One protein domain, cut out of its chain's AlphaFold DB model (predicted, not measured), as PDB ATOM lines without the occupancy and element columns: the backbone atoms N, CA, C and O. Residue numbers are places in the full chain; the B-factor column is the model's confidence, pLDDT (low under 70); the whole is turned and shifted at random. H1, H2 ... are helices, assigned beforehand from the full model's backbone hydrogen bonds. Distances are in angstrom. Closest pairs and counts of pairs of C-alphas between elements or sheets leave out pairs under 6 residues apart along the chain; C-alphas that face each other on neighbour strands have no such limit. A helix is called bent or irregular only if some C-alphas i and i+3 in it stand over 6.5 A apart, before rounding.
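Overview. This is residues 2 to 72 of the 105 residues of an uncharacterized protein of Fusarium sp. AF-4 (UniProt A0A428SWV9). The model is a flat, open frame of helices and loops: H1 and H2 follow end to end along one side, the long unnamed stretch of residues 34 to 48 leads round from H2, and H3 runs back to meet H1 nearly at a right angle. The short H4 sits beyond the last residues of H3, and residues 2 to 14 form a loop before H1. The printed part has 71 residues with four named helices, H1 to H4 in chain order, and no named strand, an all-helix class. It is only just compact, close to loose, with a radius of gyration of the C-alphas of 12.9 A and spans of 35 by 29 by 16 A.

Along the chain. Within the opening stretch, residues 7 to 9 pair with residues 10 to 12, antiparallel. H1, residues 15 to 26, begins with C-alpha 15 at (22.337, 3.846, -6.320) and is 18.3 A long; it is irregular, with C-alphas 19 and 22 7.1 A apart. H2 is residues 28 to 33. H3, residues 49 to 64, is the longest helix at 22.0 A, with C-alpha 49 at (14.855, 27.704, 1.211). H4, residues 66 to 70, ends with C-alpha 70 at (6.231, 1.017, -12.561).

Arrangement. H1 touches H3, about perpendicular at 89 degrees, through residues 59 to 63 of H3 alone; the closest C-alphas, of Ala 21 and Ile 62, are 6.1 A apart. H1 and H2 meet only through their link. H4 is close to but not clearly touching H1, with the closest C-alphas, of Ala 21 and Val 68, 7.2 A apart. H2 is apart from H3 and H4. In H2, H3 and H4 each O i to N i+4 pair is within hydrogen-bond range; in H1, 6 of 8 are.

Size, cuts and confidence. The two C-alphas farthest apart, of Asn 12 and Asn 35, are 36.6 A apart. The printed part has no cut. The link from H2 to H3, 15 residues, is long; those from H1 to H2 and H3 to H4 are tight. The mean pLDDT of the printed part is 94.6, and no printed residue is under 70.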
ATOM      1  N   ASP A   2      24.363  17.106  -5.339       95.69
ATOM      2  CA  ASP A   2      24.872  18.021  -6.375       95.69
ATOM      3  C   ASP A   2      23.948  19.240  -6.515       95.69
ATOM      4  O   ASP A   2      22.734  19.049  -6.490       95.69
ATOM      5  N   ALA A   3      24.496  20.456  -6.608       92.88
ATOM      6  CA  ALA A   3      23.719  21.696  -6.523       92.88
ATOM      7  C   ALA A   3      22.713  21.853  -7.675       92.88
ATOM      8  O   ALA A   3      21.593  22.307  -7.453       92.88
ATOM      9  N   GLU A   4      23.070  21.391  -8.874       92.00
ATOM     10  CA  GLU A   4      22.214  21.481 -10.054       92.00
ATOM     11  C   GLU A   4      21.274  20.276 -10.152       92.00
ATOM     12  O   GLU A   4      20.079  20.428 -10.406       92.00
ATOM     13  N   GLY A   5      21.760  19.063  -9.891       93.25
ATOM     14  CA  GLY A   5      20.938  17.857  -9.956       93.25
ATOM     15  C   GLY A   5      20.475  17.498 -11.380       93.25
ATOM     16  O   GLY A   5      21.143  17.832 -12.357       93.25
ATOM     17  N   PRO A   6      19.346  16.776 -11.531       96.56
ATOM     18  CA  PRO A   6      18.316  16.532 -10.515       96.56
ATOM     19  C   PRO A   6      18.689  15.470  -9.469       96.56
ATOM     20  O   PRO A   6      18.169  15.502  -8.352       96.56
ATOM     21  N   TRP A   7      19.626  14.574  -9.775       98.12
ATOM     22  CA  TRP A   7      19.974  13.425  -8.935       98.12
ATOM     23  C   TRP A   7      21.037  13.754  -7.894       98.12
ATOM     24  O   TRP A   7      21.630  14.836  -7.896       98.12
ATOM     25  N   PHE A   8      21.303  12.805  -6.998       97.62
ATOM     26  CA  PHE A   8      22.325  12.974  -5.971       97.62
ATOM     27  C   PHE A   8      23.711  13.298  -6.562       97.62
ATOM     28  O   PHE A   8      24.390  14.182  -6.038       97.62
ATOM     29  N   LEU A   9      24.083  12.633  -7.666       97.50
ATOM     30  CA  LEU A   9      25.338  12.821  -8.413       97.50
ATOM     31  C   LEU A   9      25.181  13.748  -9.640       97.50
ATOM     32  O   LEU A   9      25.848  13.558 -10.658       97.50
ATOM     33  N   GLY A  10      24.263  14.714  -9.581       97.25
ATOM     34  CA  GLY A  10      24.017  15.666 -10.666       97.25
ATOM     35  C   GLY A  10      23.107  15.081 -11.741       97.25
ATOM     36  O   GLY A  10      21.966  14.707 -11.466       97.25
ATOM     37  N   SER A  11      23.606  14.970 -12.969       97.12
ATOM     38  CA  SER A  11      22.842  14.447 -14.112       97.12
ATOM     39  C   SER A  11      22.725  12.918 -14.142       97.12
ATOM     40  O   SER A  11      21.875  12.381 -14.858       97.12
ATOM     41  N   ASN A  12      23.498  12.204 -13.314       97.44
ATOM     42  CA  ASN A  12      23.532  10.743 -13.282       97.44
ATOM     43  C   ASN A  12      22.643  10.154 -12.181       97.44
ATOM     44  O   ASN A  12      22.912  10.325 -10.992       97.44
ATOM     45  N   PHE A  13      21.618   9.399 -12.585       98.12
ATOM     46  CA  PHE A  13      20.809   8.610 -11.658       98.12
ATOM     47  C   PHE A  13      21.642   7.457 -11.095       98.12
ATOM     48  O   PHE A  13      22.273   6.716 -11.851       98.12
ATOM     49  N   SER A  14      21.645   7.307  -9.775       98.06
ATOM     50  CA  SER A  14      22.610   6.464  -9.073       98.06
ATOM     51  C   SER A  14      21.962   5.562  -8.028       98.06
ATOM     52  O   SER A  14      20.769   5.653  -7.733       98.06
ATOM     53  N   LEU A  15      22.778   4.700  -7.418       98.44
ATOM     54  CA  LEU A  15      22.337   3.846  -6.320       98.44
ATOM     55  C   LEU A  15      21.791   4.654  -5.134       98.44
ATOM     56  O   LEU A  15      20.853   4.199  -4.492       98.44
ATOM     57  N   VAL A  16      22.311   5.858  -4.870       98.06
ATOM     58  CA  VAL A  16      21.815   6.710  -3.775       98.06
ATOM     59  C   VAL A  16      20.349   7.079  -3.998       98.06
ATOM     60  O   VAL A  16      19.531   6.973  -3.086       98.06
ATOM     61  N   ASP A  17      19.999   7.440  -5.230       98.50
ATOM     62  CA  ASP A  17      18.638   7.799  -5.614       98.50
ATOM     63  C   ASP A  17      17.693   6.591  -5.511       98.50
ATOM     64  O   ASP A  17      16.610   6.681  -4.931       98.50
ATOM     65  N   ILE A  18      18.139   5.431  -6.007       98.19
ATOM     66  CA  ILE A  18      17.408   4.155  -5.923       98.19
ATOM     67  C   ILE A  18      17.154   3.773  -4.462       98.19
ATOM     68  O   ILE A  18      16.043   3.377  -4.107       98.19
ATOM     69  N   CYS A  19      18.173   3.907  -3.614       98.12
ATOM     70  CA  CYS A  19      18.095   3.590  -2.199       98.12
ATOM     71  C   CYS A  19      17.192   4.537  -1.419       98.12
ATOM     72  O   CYS A  19      16.812   4.164  -0.329       98.12
ATOM     73  N   LEU A  20      16.848   5.729  -1.906       97.88
ATOM     74  CA  LEU A  20      15.997   6.661  -1.154       97.88
ATOM     75  C   LEU A  20      14.600   6.831  -1.762       97.88
ATOM     76  O   LEU A  20      13.666   7.189  -1.042       97.88
ATOM     77  N   ALA A  21      14.409   6.495  -3.040       97.94
ATOM     78  CA  ALA A  21      13.114   6.580  -3.714       97.94
ATOM     79  C   ALA A  21      11.951   5.901  -2.959       97.94
ATOM     80  O   ALA A  21      10.886   6.515  -2.831       97.94
ATOM     81  N   PRO A  22      12.124   4.694  -2.376       96.44
ATOM     82  CA  PRO A  22      11.063   4.056  -1.608       96.44
ATOM     83  C   PRO A  22      10.631   4.877  -0.377       96.44
ATOM     84  O   PRO A  22       9.464   4.815   0.011       96.44
ATOM     85  N   TRP A  23      11.534   5.632   0.251       96.06
ATOM     86  CA  TRP A  23      11.228   6.419   1.449       96.06
ATOM     87  C   TRP A  23      10.463   7.685   1.095       96.06
ATOM     88  O   TRP A  23       9.416   7.935   1.685       96.06
ATOM     89  N   VAL A  24      10.924   8.421   0.080       95.94
ATOM     90  CA  VAL A  24      10.246   9.635  -0.405       95.94
ATOM     91  C   VAL A  24       8.804   9.329  -0.779       95.94
ATOM     92  O   VAL A  24       7.884   9.990  -0.305       95.94
ATOM     93  N   LYS A  25       8.583   8.260  -1.553       95.06
ATOM     94  CA  LYS A  25       7.234   7.877  -1.978       95.06
ATOM     95  C   LYS A  25       6.321   7.470  -0.817       95.06
ATOM     96  O   LYS A  25       5.105   7.499  -0.979       95.06
ATOM     97  N   ARG A  26       6.876   7.107   0.346       95.50
ATOM     98  CA  ARG A  26       6.125   6.720   1.553       95.50
ATOM     99  C   ARG A  26       5.851   7.869   2.514       95.50
ATOM    100  O   ARG A  26       5.112   7.643   3.466       95.50
ATOM    101  N   LEU A  27       6.381   9.072   2.284       95.81
ATOM    102  CA  LEU A  27       6.178  10.203   3.197       95.81
ATOM    103  C   LEU A  27       4.695  10.543   3.403       95.81
ATOM    104  O   LEU A  27       4.313  10.850   4.528       95.81
ATOM    105  N   PHE A  28       3.847  10.333   2.388       95.06
ATOM    106  CA  PHE A  28       2.393  10.516   2.510       95.06
ATOM    107  C   PHE A  28       1.755   9.654   3.617       95.06
ATOM    108  O   PHE A  28       0.698   9.995   4.140       95.06
ATOM    109  N   LEU A  29       2.373   8.525   3.993       96.62
ATOM    110  CA  LEU A  29       1.879   7.691   5.091       96.62
ATOM    111  C   LEU A  29       2.032   8.396   6.438       96.62
ATOM    112  O   LEU A  29       1.231   8.155   7.336       96.62
ATOM    113  N   ILE A  30       3.043   9.254   6.589       96.00
ATOM    114  CA  ILE A  30       3.209  10.070   7.793       96.00
ATOM    115  C   ILE A  30       2.084  11.102   7.845       96.00
ATOM    116  O   ILE A  30       1.434  11.206   8.878       96.00
ATOM    117  N   ASP A  31       1.783  11.770   6.731       94.62
ATOM    118  CA  ASP A  31       0.657  12.714   6.648       94.62
ATOM    119  C   ASP A  31      -0.688  12.039   6.906       94.62
ATOM    120  O   ASP A  31      -1.561  12.609   7.554       94.62
ATOM    121  N   HIS A  32      -0.848  10.800   6.437       95.88
ATOM    122  CA  HIS A  32      -2.063  10.024   6.649       95.88
ATOM    123  C   HIS A  32      -2.247   9.589   8.112       95.88
ATOM    124  O   HIS A  32      -3.365   9.618   8.623       95.88
ATOM    125  N   TYR A  33      -1.178   9.143   8.784       95.56
ATOM    126  CA  TYR A  33      -1.274   8.482  10.093       95.56
ATOM    127  C   TYR A  33      -0.865   9.335  11.296       95.56
ATOM    128  O   TYR A  33      -1.174   8.956  12.429       95.56
ATOM    129  N   LYS A  34      -0.119  10.426  11.108       91.62
ATOM    130  CA  LYS A  34       0.440  11.223  12.207       91.62
ATOM    131  C   LYS A  34      -0.129  12.634  12.187       91.62
ATOM    132  O   LYS A  34      -0.047  13.345  11.191       91.62
ATOM    133  N   ASN A  35      -0.646  13.062  13.336       91.62
ATOM    134  CA  ASN A  35      -1.059  14.447  13.540       91.62
ATOM    135  C   ASN A  35       0.146  15.374  13.314       91.62
ATOM    136  O   ASN A  35       1.187  15.186  13.940       91.62
ATOM    137  N   GLY A  36      -0.002  16.360  12.427       89.88
ATOM    138  CA  GLY A  36       1.071  17.283  12.032       89.88
ATOM    139  C   GLY A  36       1.877  16.858  10.795       89.88
ATOM    140  O   GLY A  36       2.631  17.676  10.273       89.88
ATOM    141  N   GLY A  37       1.685  15.633  10.291       93.44
ATOM    142  CA  GLY A  37       2.329  15.130   9.075       93.44
ATOM    143  C   GLY A  37       3.854  15.050   9.146       93.44
ATOM    144  O   GLY A  37       4.443  15.019  10.228       93.44
ATOM    145  N   HIS A  38       4.510  14.965   7.988       93.19
ATOM    146  CA  HIS A  38       5.974  14.850   7.923       93.19
ATOM    147  C   HIS A  38       6.716  16.178   8.167       93.19
ATOM    148  O   HIS A  38       7.933  16.165   8.329       93.19
ATOM    149  N   GLY A  39       6.021  17.324   8.156       91.75
ATOM    150  CA  GLY A  39       6.604  18.639   8.470       91.75
ATOM    151  C   GLY A  39       7.655  19.162   7.478       91.75
ATOM    152  O   GLY A  39       8.414  20.060   7.823       91.75
ATOM    153  N   ILE A  40       7.711  18.626   6.253       92.69
ATOM    154  CA  ILE A  40       8.613  19.139   5.203       92.69
ATOM    155  C   ILE A  40       7.934  20.380   4.626       92.69
ATOM    156  O   ILE A  40       6.768  20.287   4.221       92.69
ATOM    157  N   PRO A  41       8.618  21.532   4.601       91.94
ATOM    158  CA  PRO A  41       8.001  22.777   4.196       91.94
ATOM    159  C   PRO A  41       7.662  22.794   2.705       91.94
ATOM    160  O   PRO A  41       8.359  22.236   1.849       91.94
ATOM    161  N   GLN A  42       6.574  23.494   2.405       88.06
ATOM    162  CA  GLN A  42       6.205  23.851   1.040       88.06
ATOM    163  C   GLN A  42       7.145  24.938   0.498       88.06
ATOM    164  O   GLN A  42       7.953  25.498   1.237       88.06
ATOM    165  N   SER A  43       7.051  25.217  -0.804       87.25
ATOM    166  CA  SER A  43       7.818  26.297  -1.439       87.25
ATOM    167  C   SER A  43       7.611  27.630  -0.711       87.25
ATOM    168  O   SER A  43       6.472  27.980  -0.387       87.25
ATOM    169  N   GLY A  44       8.704  28.349  -0.434       81.62
ATOM    170  CA  GLY A  44       8.676  29.593   0.341       81.62
ATOM    171  C   GLY A  44       8.434  29.413   1.846       81.62
ATOM    172  O   GLY A  44       8.070  30.378   2.518       81.62
ATOM    173  N   GLY A  45       8.601  28.197   2.376       80.25
ATOM    174  CA  GLY A  45       8.465  27.880   3.797       80.25
ATOM    175  C   GLY A  45       9.733  27.262   4.393       80.25
ATOM    176  O   GLY A  45      10.511  26.613   3.702       80.25
ATOM    177  N   GLY A  46       9.882  27.399   5.714       81.62
ATOM    178  CA  GLY A  46      11.009  26.852   6.472       81.62
ATOM    179  C   GLY A  46      12.256  27.739   6.454       81.62
ATOM    180  O   GLY A  46      12.380  28.665   5.654       81.62
ATOM    181  N   ASP A  47      13.179  27.440   7.362       82.38
ATOM    182  CA  ASP A  47      14.514  28.030   7.348       82.38
ATOM    183  C   ASP A  47      15.354  27.305   6.276       82.38
ATOM    184  O   ASP A  47      15.270  26.080   6.159       82.38
ATOM    185  N   ASP A  48      16.151  28.051   5.504       88.88
ATOM    186  CA  ASP A  48      17.014  27.553   4.412       88.88
ATOM    187  C   ASP A  48      16.275  27.055   3.144       88.88
ATOM    188  O   ASP A  48      16.319  25.885   2.757       88.88
ATOM    189  N   GLU A  49      15.598  27.982   2.453       90.69
ATOM    190  CA  GLU A  49      14.855  27.704   1.211       90.69
ATOM    191  C   GLU A  49      15.720  27.065   0.110       90.69
ATOM    192  O   GLU A  49      15.209  26.261  -0.664       90.69
ATOM    193  N   GLY A  50      17.032  27.335   0.065       91.50
ATOM    194  CA  GLY A  50      17.927  26.717  -0.920       91.50
ATOM    195  C   GLY A  50      18.043  25.199  -0.741       91.50
ATOM    196  O   GLY A  50      18.028  24.442  -1.717       91.50
ATOM    197  N   VAL A  51      18.093  24.724   0.507       92.56
ATOM    198  CA  VAL A  51      18.079  23.285   0.812       92.56
ATOM    199  C   VAL A  51      16.739  22.661   0.427       92.56
ATOM    200  O   VAL A  51      16.711  21.583  -0.180       92.56
ATOM    201  N   TRP A  52      15.629  23.332   0.735       93.75
ATOM    202  CA  TRP A  52      14.294  22.809   0.451       93.75
ATOM    203  C   TRP A  52      13.936  22.829  -1.033       93.75
ATOM    204  O   TRP A  52      13.320  21.883  -1.525       93.75
ATOM    205  N   GLU A  53      14.372  23.844  -1.775       94.19
ATOM    206  CA  GLU A  53      14.258  23.893  -3.230       94.19
ATOM    207  C   GLU A  53      15.013  22.717  -3.851       94.19
ATOM    208  O   GLU A  53      14.471  21.978  -4.683       94.19
ATOM    209  N   ARG A  54      16.239  22.467  -3.380       95.00
ATOM    210  CA  ARG A  54      17.036  21.347  -3.870       95.00
ATOM    211  C   ARG A  54      16.403  19.995  -3.551       95.00
ATOM    212  O   ARG A  54      16.447  19.099  -4.403       95.00
ATOM    213  N   TRP A  55      15.834  19.847  -2.354       95.44
ATOM    214  CA  TRP A  55      15.065  18.670  -1.950       95.44
ATOM    215  C   TRP A  55      13.876  18.434  -2.874       95.44
ATOM    216  O   TRP A  55      13.780  17.342  -3.429       95.44
ATOM    217  N   ARG A  56      13.040  19.454  -3.111       95.19
ATOM    218  CA  ARG A  56      11.872  19.367  -4.001       95.19
ATOM    219  C   ARG A  56      12.268  18.946  -5.414       95.19
ATOM    220  O   ARG A  56      11.742  17.964  -5.928       95.19
ATOM    221  N   LYS A  57      13.296  19.578  -5.994       96.88
ATOM    222  CA  LYS A  57      13.823  19.204  -7.320       96.88
ATOM    223  C   LYS A  57      14.203  17.722  -7.405       96.88
ATOM    224  O   LYS A  57      13.947  17.076  -8.418       96.88
ATOM    225  N   TRP A  58      14.829  17.182  -6.358       98.06
ATOM    226  CA  TRP A  58      15.183  15.765  -6.304       98.06
ATOM    227  C   TRP A  58      13.963  14.865  -6.078       98.06
ATOM    228  O   TRP A  58      13.790  13.891  -6.810       98.06
ATOM    229  N   SER A  59      13.112  15.175  -5.095       97.38
ATOM    230  CA  SER A  59      11.951  14.349  -4.755       97.38
ATOM    231  C   SER A  59      10.962  14.270  -5.909       97.38
ATOM    232  O   SER A  59      10.487  13.180  -6.218       97.38
ATOM    233  N   ASP A  60      10.715  15.383  -6.596       97.38
ATOM    234  CA  ASP A  60       9.796  15.437  -7.733       97.38
ATOM    235  C   ASP A  60      10.340  14.595  -8.891       97.38
ATOM    236  O   ASP A  60       9.639  13.734  -9.422       97.38
ATOM    237  N   ALA A  61      11.635  14.727  -9.202       98.19
ATOM    238  CA  ALA A  61      12.290  13.910 -10.222       98.19
ATOM    239  C   ALA A  61      12.249  12.404  -9.894       98.19
ATOM    240  O   ALA A  61      12.109  11.570 -10.793       98.19
ATOM    241  N   ILE A  62      12.358  12.039  -8.614       98.19
ATOM    242  CA  ILE A  62      12.230  10.657  -8.141       98.19
ATOM    243  C   ILE A  62      10.807  10.137  -8.322       98.19
ATOM    244  O   ILE A  62      10.624   9.052  -8.878       98.19
ATOM    245  N   LEU A  63       9.811  10.901  -7.866       96.88
ATOM    246  CA  LEU A  63       8.400  10.529  -7.940       96.88
ATOM    247  C   LEU A  63       7.919  10.430  -9.388       96.88
ATOM    248  O   LEU A  63       7.081   9.580  -9.689       96.88
ATOM    249  N   ASP A  64       8.490  11.227 -10.293       97.75
ATOM    250  CA  ASP A  64       8.140  11.209 -11.709       97.75
ATOM    251  C   ASP A  64       8.850  10.149 -12.546       97.75
ATOM    252  O   ASP A  64       8.398   9.831 -13.654       97.75
ATOM    253  N   ARG A  65       9.916   9.538 -12.024       97.62
ATOM    254  CA  ARG A  65      10.703   8.554 -12.762       97.62
ATOM    255  C   ARG A  65       9.876   7.310 -13.099       97.62
ATOM    256  O   ARG A  65       9.381   6.611 -12.216       97.62
ATOM    257  N   LYS A  66       9.844   6.946 -14.387       97.88
ATOM    258  CA  LYS A  66       9.133   5.766 -14.912       97.88
ATOM    259  C   LYS A  66       9.393   4.486 -14.105       97.88
ATOM    260  O   LYS A  66       8.446   3.850 -13.668       97.88
ATOM    261  N   SER A  67      10.658   4.153 -13.833       97.12
ATOM    262  CA  SER A  67      11.009   2.936 -13.084       97.12
ATOM    263  C   SER A  67      10.487   2.930 -11.642       97.12
ATOM    264  O   SER A  67      10.231   1.863 -11.091       97.12
ATOM    265  N   VAL A  68      10.331   4.103 -11.017       96.81
ATOM    266  CA  VAL A  68       9.743   4.224  -9.675       96.81
ATOM    267  C   VAL A  68       8.233   4.017  -9.760       96.81
ATOM    268  O   VAL A  68       7.698   3.193  -9.026       96.81
ATOM    269  N   LYS A  69       7.557   4.678 -10.710       96.12
ATOM    270  CA  LYS A  69       6.110   4.516 -10.941       96.12
ATOM    271  C   LYS A  69       5.730   3.066 -11.266       96.12
ATOM    272  O   LYS A  69       4.769   2.550 -10.712       96.12
ATOM    273  N   GLU A  70       6.504   2.394 -12.115       97.44
ATOM    274  CA  GLU A  70       6.231   1.017 -12.561       97.44
ATOM    275  C   GLU A  70       6.485  -0.054 -11.491       97.44
ATOM    276  O   GLU A  70       5.984  -1.170 -11.612       97.44
ATOM    277  N   THR A  71       7.243   0.259 -10.438       96.12
ATOM    278  CA  THR A  71       7.531  -0.679  -9.336       96.12
ATOM    279  C   THR A  71       6.698  -0.398  -8.085       96.12
ATOM    280  O   THR A  71       6.885  -1.041  -7.048       96.12
ATOM    281  N   TRP A  72       5.758   0.545  -8.174       92.62
ATOM    282  CA  TRP A  72       4.945   1.007  -7.057       92.62
ATOM    283  C   TRP A  72       3.520   0.441  -7.113       92.62
ATOM    284  O   TRP A  72       2.874   0.433  -8.158       92.62
TER     285      TRP A  72